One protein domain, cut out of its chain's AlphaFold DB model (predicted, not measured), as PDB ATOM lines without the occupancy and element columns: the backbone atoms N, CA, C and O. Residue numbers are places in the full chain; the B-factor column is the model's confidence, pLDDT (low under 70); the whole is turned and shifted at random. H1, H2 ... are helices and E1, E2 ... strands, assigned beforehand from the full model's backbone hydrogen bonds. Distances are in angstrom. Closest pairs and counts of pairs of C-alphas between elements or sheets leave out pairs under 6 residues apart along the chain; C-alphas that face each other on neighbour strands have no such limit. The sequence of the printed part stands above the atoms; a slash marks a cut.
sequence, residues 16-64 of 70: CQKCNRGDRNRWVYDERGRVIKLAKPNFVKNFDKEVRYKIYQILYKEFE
ATOM      1  N   CYS A  16     -17.867 -16.773 -13.817       55.78
ATOM      2  CA  CYS A  16     -16.863 -17.320 -14.723       55.78
ATOM      3  C   CYS A  16     -16.714 -16.404 -15.948       55.78
ATOM      4  O   CYS A  16     -17.667 -16.246 -16.708       55.78
ATOM      5  N   GLN A  17     -15.517 -15.872 -16.203       46.47
ATOM      6  CA  GLN A  17     -15.276 -14.957 -17.330       46.47
ATOM      7  C   GLN A  17     -15.494 -15.589 -18.717       46.47
ATOM      8  O   GLN A  17     -15.641 -14.870 -19.698       46.47
ATOM      9  N   LYS A  18     -15.541 -16.927 -18.815       46.81
ATOM     10  CA  LYS A  18     -15.794 -17.641 -20.079       46.81
ATOM     11  C   LYS A  18     -17.266 -17.947 -20.342       46.81
ATOM     12  O   LYS A  18     -17.644 -18.089 -21.497       46.81
ATOM     13  N   CYS A  19     -18.087 -18.115 -19.304       62.38
ATOM     14  CA  CYS A  19     -19.480 -18.550 -19.480       62.38
ATOM     15  C   CYS A  19     -20.521 -17.683 -18.763       62.38
ATOM     16  O   CYS A  19     -21.707 -17.972 -18.890       62.38
ATOM     17  N   ASN A  20     -20.090 -16.650 -18.028       55.00
ATOM     18  CA  ASN A  20     -20.925 -15.683 -17.311       55.00
ATOM     19  C   ASN A  20     -22.030 -16.331 -16.451       55.00
ATOM     20  O   ASN A  20     -23.148 -15.834 -16.349       55.00
ATOM     21  N   ARG A  21     -21.727 -17.509 -15.892       59.47
ATOM     22  CA  ARG A  21     -22.585 -18.226 -14.946       59.47
ATOM     23  C   ARG A  21     -21.998 -18.090 -13.551       59.47
ATOM     24  O   ARG A  21     -20.782 -18.227 -13.384       59.47
ATOM     25  N   GLY A  22     -22.878 -17.880 -12.573       60.84
ATOM     26  CA  GLY A  22     -22.474 -17.721 -11.183       60.84
ATOM     27  C   GLY A  22     -21.821 -18.998 -10.696       60.84
ATOM     28  O   GLY A  22     -22.313 -20.096 -10.999       60.84
ATOM     29  N   ASP A  23     -20.715 -18.867  -9.961       63.59
ATOM     30  CA  ASP A  23     -20.206 -20.012  -9.220       63.59
ATOM     31  C   ASP A  23     -21.352 -20.528  -8.336       63.59
ATOM     32  O   ASP A  23     -21.986 -19.771  -7.606       63.59
ATOM     33  N   ARG A  24     -21.726 -21.805  -8.481       71.38
ATOM     34  CA  ARG A  24     -22.975 -22.359  -7.908       71.38
ATOM     35  C   ARG A  24     -22.849 -22.625  -6.400       71.38
ATOM     36  O   ARG A  24     -23.334 -23.657  -5.909       71.38
ATOM     37  N   ASN A  25     -22.132 -21.743  -5.702       72.44
ATOM     38  CA  ASN A  25     -21.629 -21.899  -4.345       72.44
ATOM     39  C   ASN A  25     -20.949 -23.265  -4.189       72.44
ATOM     40  O   ASN A  25     -21.332 -24.072  -3.339       72.44
ATOM     41  N   ARG A  26     -20.033 -23.595  -5.115       81.19
ATOM     42  CA  ARG A  26     -19.289 -24.868  -5.090       81.19
ATOM     43  C   ARG A  26     -18.002 -24.730  -4.299       81.19
ATOM     44  O   ARG A  26     -17.580 -25.701  -3.673       81.19
ATOM     45  N   TRP A  27     -17.434 -23.533  -4.290       83.12
ATOM     46  CA  TRP A  27     -16.172 -23.213  -3.651       83.12
ATOM     47  C   TRP A  27     -16.373 -22.151  -2.574       83.12
ATOM     48  O   TRP A  27     -17.313 -21.360  -2.623       83.12
ATOM     49  N   VAL A  28     -15.486 -22.154  -1.585       81.50
ATOM     50  CA  VAL A  28     -15.354 -21.068  -0.613       81.50
ATOM     51  C   VAL A  28     -14.099 -20.294  -0.973       81.50
ATOM     52  O   VAL A  28     -13.039 -20.898  -1.164       81.50
ATOM     53  N   TYR A  29     -14.233 -18.976  -1.046       81.12
ATOM     54  CA  TYR A  29     -13.159 -18.064  -1.406       81.12
ATOM     55  C   TYR A  29     -12.699 -17.266  -0.187       81.12
ATOM     56  O   TYR A  29     -13.501 -16.980   0.704       81.12
ATOM     57  N   ASP A  30     -11.416 -16.914  -0.141       79.81
ATOM     58  CA  ASP A  30     -10.910 -15.931   0.816       79.81
ATOM     59  C   ASP A  30     -11.206 -14.486   0.366       79.81
ATOM     60  O   ASP A  30     -11.750 -14.242  -0.713       79.81
ATOM     61  N   GLU A  31     -10.816 -13.508   1.188       77.12
ATOM     62  CA  GLU A  31     -11.002 -12.072   0.914       77.12
ATOM     63  C   GLU A  31     -10.297 -11.591  -0.365       77.12
ATOM     64  O   GLU A  31     -10.648 -10.550  -0.915       77.12
ATOM     65  N   ARG A  32      -9.319 -12.357  -0.862       78.75
ATOM     66  CA  ARG A  32      -8.573 -12.085  -2.096       78.75
ATOM     67  C   ARG A  32      -9.129 -12.858  -3.299       78.75
ATOM     68  O   ARG A  32      -8.549 -12.781  -4.379       78.75
ATOM     69  N   GLY A  33     -10.215 -13.616  -3.132       72.38
ATOM     70  CA  GLY A  33     -10.843 -14.399  -4.195       72.38
ATOM     71  C   GLY A  33     -10.145 -15.726  -4.517       72.38
ATOM     72  O   GLY A  33     -10.390 -16.296  -5.580       72.38
ATOM     73  N   ARG A  34      -9.279 -16.251  -3.639       74.12
ATOM     74  CA  ARG A  34      -8.630 -17.564  -3.814       74.12
ATOM     75  C   ARG A  34      -9.505 -18.674  -3.243       74.12
ATOM     76  O   ARG A  34     -10.061 -18.517  -2.160       74.12
ATOM     77  N   VAL A  35      -9.594 -19.812  -3.933       81.81
ATOM     78  CA  VAL A  35     -10.321 -20.991  -3.431       81.81
ATOM     79  C   VAL A  35      -9.587 -21.568  -2.223       81.81
ATOM     80  O   VAL A  35      -8.422 -21.940  -2.330       81.81
ATOM     81  N   ILE A  36     -10.283 -21.682  -1.095       87.62
ATOM     82  CA  ILE A  36      -9.732 -22.242   0.149       87.62
ATOM     83  C   ILE A  36     -10.438 -23.521   0.598       87.62
ATOM     84  O   ILE A  36      -9.844 -24.318   1.320       87.62
ATOM     85  N   LYS A  37     -11.699 -23.737   0.200       86.88
ATOM     86  CA  LYS A  37     -12.466 -24.943   0.556       86.88
ATOM     87  C   LYS A  37     -13.438 -25.335  -0.552       86.88
ATOM     88  O   LYS A  37     -13.862 -24.503  -1.355       86.88
ATOM     89  N   LEU A  38     -13.842 -26.602  -0.537       88.06
ATOM     90  CA  LEU A  38     -14.964 -27.109  -1.318       88.06
ATOM     91  C   LEU A  38     -16.243 -27.027  -0.470       88.06
ATOM     92  O   LEU A  38     -16.333 -27.669   0.571       88.06
ATOM     93  N   ALA A  39     -17.237 -26.261  -0.918       87.75
ATOM     94  CA  ALA A  39     -18.492 -26.068  -0.187       87.75
ATOM     95  C   ALA A  39     -19.464 -27.251  -0.349       87.75
ATOM     96  O   ALA A  39     -20.258 -27.535   0.542       87.75
ATOM     97  N   LYS A  40     -19.419 -27.952  -1.493       89.00
ATOM     98  CA  LYS A  40     -20.315 -29.080  -1.808       89.00
ATOM     99  C   LYS A  40     -19.509 -30.344  -2.136       89.00
ATOM    100  O   LYS A  40     -19.128 -30.511  -3.295       89.00
ATOM    101  N   PRO A  41     -19.302 -31.272  -1.179       90.00
ATOM    102  CA  PRO A  41     -18.480 -32.474  -1.377       90.00
ATOM    103  C   PRO A  41     -18.919 -33.347  -2.558       90.00
ATOM    104  O   PRO A  41     -18.090 -33.832  -3.324       90.00
ATOM    105  N   ASN A  42     -20.232 -33.466  -2.791       90.81
ATOM    106  CA  ASN A  42     -20.778 -34.219  -3.926       90.81
ATOM    107  C   ASN A  42     -20.281 -33.721  -5.290       90.81
ATOM    108  O   ASN A  42     -20.337 -34.467  -6.268       90.81
ATOM    109  N   PHE A  43     -19.783 -32.484  -5.372       88.50
ATOM    110  CA  PHE A  43     -19.251 -31.947  -6.612       88.50
ATOM    111  C   PHE A  43     -18.002 -32.696  -7.104       88.50
ATOM    112  O   PHE A  43     -17.830 -32.797  -8.320       88.50
ATOM    113  N   VAL A  44     -17.229 -33.323  -6.203       92.19
ATOM    114  CA  VAL A  44     -16.056 -34.162  -6.533       92.19
ATOM    115  C   VAL A  44     -16.394 -35.249  -7.555       92.19
ATOM    116  O   VAL A  44     -15.550 -35.617  -8.367       92.19
ATOM    117  N   LYS A  45     -17.647 -35.732  -7.587       92.50
ATOM    118  CA  LYS A  45     -18.103 -36.747  -8.552       92.50
ATOM    119  C   LYS A  45     -17.950 -36.318 -10.016       92.50
ATOM    120  O   LYS A  45     -17.878 -37.193 -10.872       92.50
ATOM    121  N   ASN A  46     -17.889 -35.014 -10.291       89.38
ATOM    122  CA  ASN A  46     -17.753 -34.470 -11.645       89.38
ATOM    123  C   ASN A  46     -16.298 -34.329 -12.107       89.38
ATOM    124  O   ASN A  46     -16.075 -33.924 -13.241       89.38
ATOM    125  N   PHE A  47     -15.315 -34.602 -11.246       89.50
ATOM    126  CA  PHE A  47     -13.909 -34.545 -11.640       89.50
ATOM    127  C   PHE A  47     -13.505 -35.786 -12.436       89.50
ATOM    128  O   PHE A  47     -14.110 -36.862 -12.315       89.50
ATOM    129  N   ASP A  48     -12.429 -35.644 -13.205       92.31
ATOM    130  CA  ASP A  48     -11.830 -36.747 -13.944       92.31
ATOM    131  C   ASP A  48     -11.516 -37.926 -13.024       92.31
ATOM    132  O   ASP A  48     -11.233 -37.775 -11.829       92.31
ATOM    133  N   LYS A  49     -11.571 -39.137 -13.586       92.62
ATOM    134  CA  LYS A  49     -11.354 -40.377 -12.828       92.62
ATOM    135  C   LYS A  49     -10.022 -40.354 -12.073       92.62
ATOM    136  O   LYS A  49      -9.985 -40.749 -10.912       92.62
ATOM    137  N   GLU A  50      -8.962 -39.866 -12.712       93.00
ATOM    138  CA  GLU A  50      -7.632 -39.776 -12.107       93.00
ATOM    139  C   GLU A  50      -7.617 -38.841 -10.889       93.00
ATOM    140  O   GLU A  50      -7.099 -39.200  -9.833       93.00
ATOM    141  N   VAL A  51      -8.251 -37.671 -10.997       91.62
ATOM    142  CA  VAL A  51      -8.353 -36.704  -9.894       91.62
ATOM    143  C   VAL A  51      -9.150 -37.295  -8.734       91.62
ATOM    144  O   VAL A  51      -8.714 -37.226  -7.585       91.62
ATOM    145  N   ARG A  52     -10.288 -37.941  -9.020       95.25
ATOM    146  CA  ARG A  52     -11.091 -38.623  -7.992       95.25
ATOM    147  C   ARG A  52     -10.300 -39.719  -7.280       95.25
ATOM    148  O   ARG A  52     -10.429 -39.856  -6.068       95.25
ATOM    149  N   TYR A  53      -9.473 -40.466  -8.009       95.94
ATOM    150  CA  TYR A  53      -8.635 -41.512  -7.427       95.94
ATOM    151  C   TYR A  53      -7.554 -40.940  -6.501       95.94
ATOM    152  O   TYR A  53      -7.387 -41.429  -5.388       95.94
ATOM    153  N   LYS A  54      -6.890 -39.849  -6.901       96.19
ATOM    154  CA  LYS A  54      -5.918 -39.149  -6.042       96.19
ATOM    155  C   LYS A  54      -6.569 -38.613  -4.765       96.19
ATOM    156  O   LYS A  54      -6.020 -38.792  -3.682       96.19
ATOM    157  N   ILE A  55      -7.761 -38.019  -4.874       95.31
ATOM    158  CA  ILE A  55      -8.547 -37.576  -3.708       95.31
ATOM    159  C   ILE A  55      -8.843 -38.761  -2.787       95.31
ATOM    160  O   ILE A  55      -8.612 -38.676  -1.585       95.31
ATOM    161  N   TYR A  56      -9.308 -39.879  -3.348       95.44
ATOM    162  CA  TYR A  56      -9.570 -41.091  -2.578       95.44
ATOM    163  C   TYR A  56      -8.327 -41.583  -1.828       95.44
ATOM    164  O   TYR A  56      -8.430 -41.877  -0.644       95.44
ATOM    165  N   GLN A  57      -7.152 -41.620  -2.462       96.62
ATOM    166  CA  GLN A  57      -5.910 -42.050  -1.809       96.62
ATOM    167  C   GLN A  57      -5.520 -41.159  -0.621       96.62
ATOM    168  O   GLN A  57      -5.112 -41.678   0.418       96.62
ATOM    169  N   ILE A  58      -5.660 -39.835  -0.765       96.50
ATOM    170  CA  ILE A  58      -5.387 -38.872   0.314       96.50
ATOM    171  C   ILE A  58      -6.314 -39.148   1.501       96.50
ATOM    172  O   ILE A  58      -5.834 -39.358   2.614       96.50
ATOM    173  N   LEU A  59      -7.623 -39.229   1.247       95.12
ATOM    174  CA  LEU A  59      -8.627 -39.433   2.293       95.12
ATOM    175  C   LEU A  59      -8.525 -40.823   2.931       95.12
ATOM    176  O   LEU A  59      -8.658 -40.960   4.139       95.12
ATOM    177  N   TYR A  60      -8.252 -41.864   2.145       95.75
ATOM    178  CA  TYR A  60      -8.076 -43.221   2.663       95.75
ATOM    179  C   TYR A  60      -6.911 -43.293   3.653       95.75
ATOM    180  O   TYR A  60      -7.029 -43.932   4.699       95.75
ATOM    181  N   LYS A  61      -5.797 -42.617   3.337       96.38
ATOM    182  CA  LYS A  61      -4.640 -42.511   4.229       96.38
ATOM    183  C   LYS A  61      -4.973 -41.706   5.487       96.38
ATOM    184  O   LYS A  61      -4.601 -42.131   6.573       96.38
ATOM    185  N   GLU A  62      -5.666 -40.578   5.343       96.19
ATOM    186  CA  GLU A  62      -6.075 -39.711   6.457       96.19
ATOM    187  C   GLU A  62      -7.005 -40.426   7.447       96.19
ATOM    188  O   GLU A  62      -6.836 -40.308   8.657       96.19
ATOM    189  N   PHE A  63      -7.951 -41.218   6.940       96.00
ATOM    190  CA  PHE A  63      -8.922 -41.944   7.760       96.00
ATOM    191  C   PHE A  63      -8.492 -43.366   8.125       96.00
ATOM    192  O   PHE A  63      -9.301 -44.113   8.674       96.00
ATOM    193  N   GLU A  64      -7.252 -43.765   7.826       95.00
ATOM    194  CA  GLU A  64      -6.715 -45.102   8.132       95.00
ATOM    195  C   GLU A  64      -7.608 -46.246   7.605       95.00
ATOM    196  O   GLU A  64      -7.729 -47.304   8.222       95.00
TER     197      GLU A  64
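Overview. This is residues 16 to 64 of the 70 residues of an uncharacterized protein of Candidatus Harrisonbacteria bacterium RIFCSPHIGHO2_02_FULL_42_16 (UniProt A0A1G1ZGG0). What shape is this? A small strand hairpin, E1 and E2, is followed by short helix H1, beyond which the longer helix H2 folds back; residues 56 to 64 stick out at one end and residues 16 to 23 at the other. What builds it? The printed part has 49 residues with E1, E2, H1 and H2 in that order, an antiparallel sheet E1 - E2 and a mixed class. It is loose, with a radius of gyration of the C-alphas of 13.4 A and spans of 39 by 24 by 14 A.

Arrangement. How do the strands pair? E1, residues 27 to 29, and E2, residues 35 to 38, form an antiparallel hairpin at 148 degrees, with N 28 and O 37 2.9 A apart, within hydrogen-bond range. How do the helices stand? H1, residues 41 to 46, and H2, residues 49 to 62, are close but not clearly touching; their closest C-alphas, of Val 44 and Arg 52, are 6.8 A apart. They run opposite ways at a shallow tilt of 32 degrees. E2 and H2 are apart. Are the helix backbones even? In H2 every O i to N i+4 pair is within hydrogen-bond range; in H1 0 of 2 are, but 3 of 3 O i to N i+3 pairs.

Along the chain. Where does E1 begin? C-alpha 27 is at (-16.172, -23.213, -3.651). Where does H2 end? It is 20.0 A long and ends at C-alpha 62, (-6.075, -39.711, 6.457).

Size, cuts and confidence. How large is it? The two farthest C-alphas, of Asn 20 and Glu 64, are 41.4 A apart. Is it whole and sure? The printed part has no cut, its three links are tight, and residues 16 to 23 have pLDDT under 70.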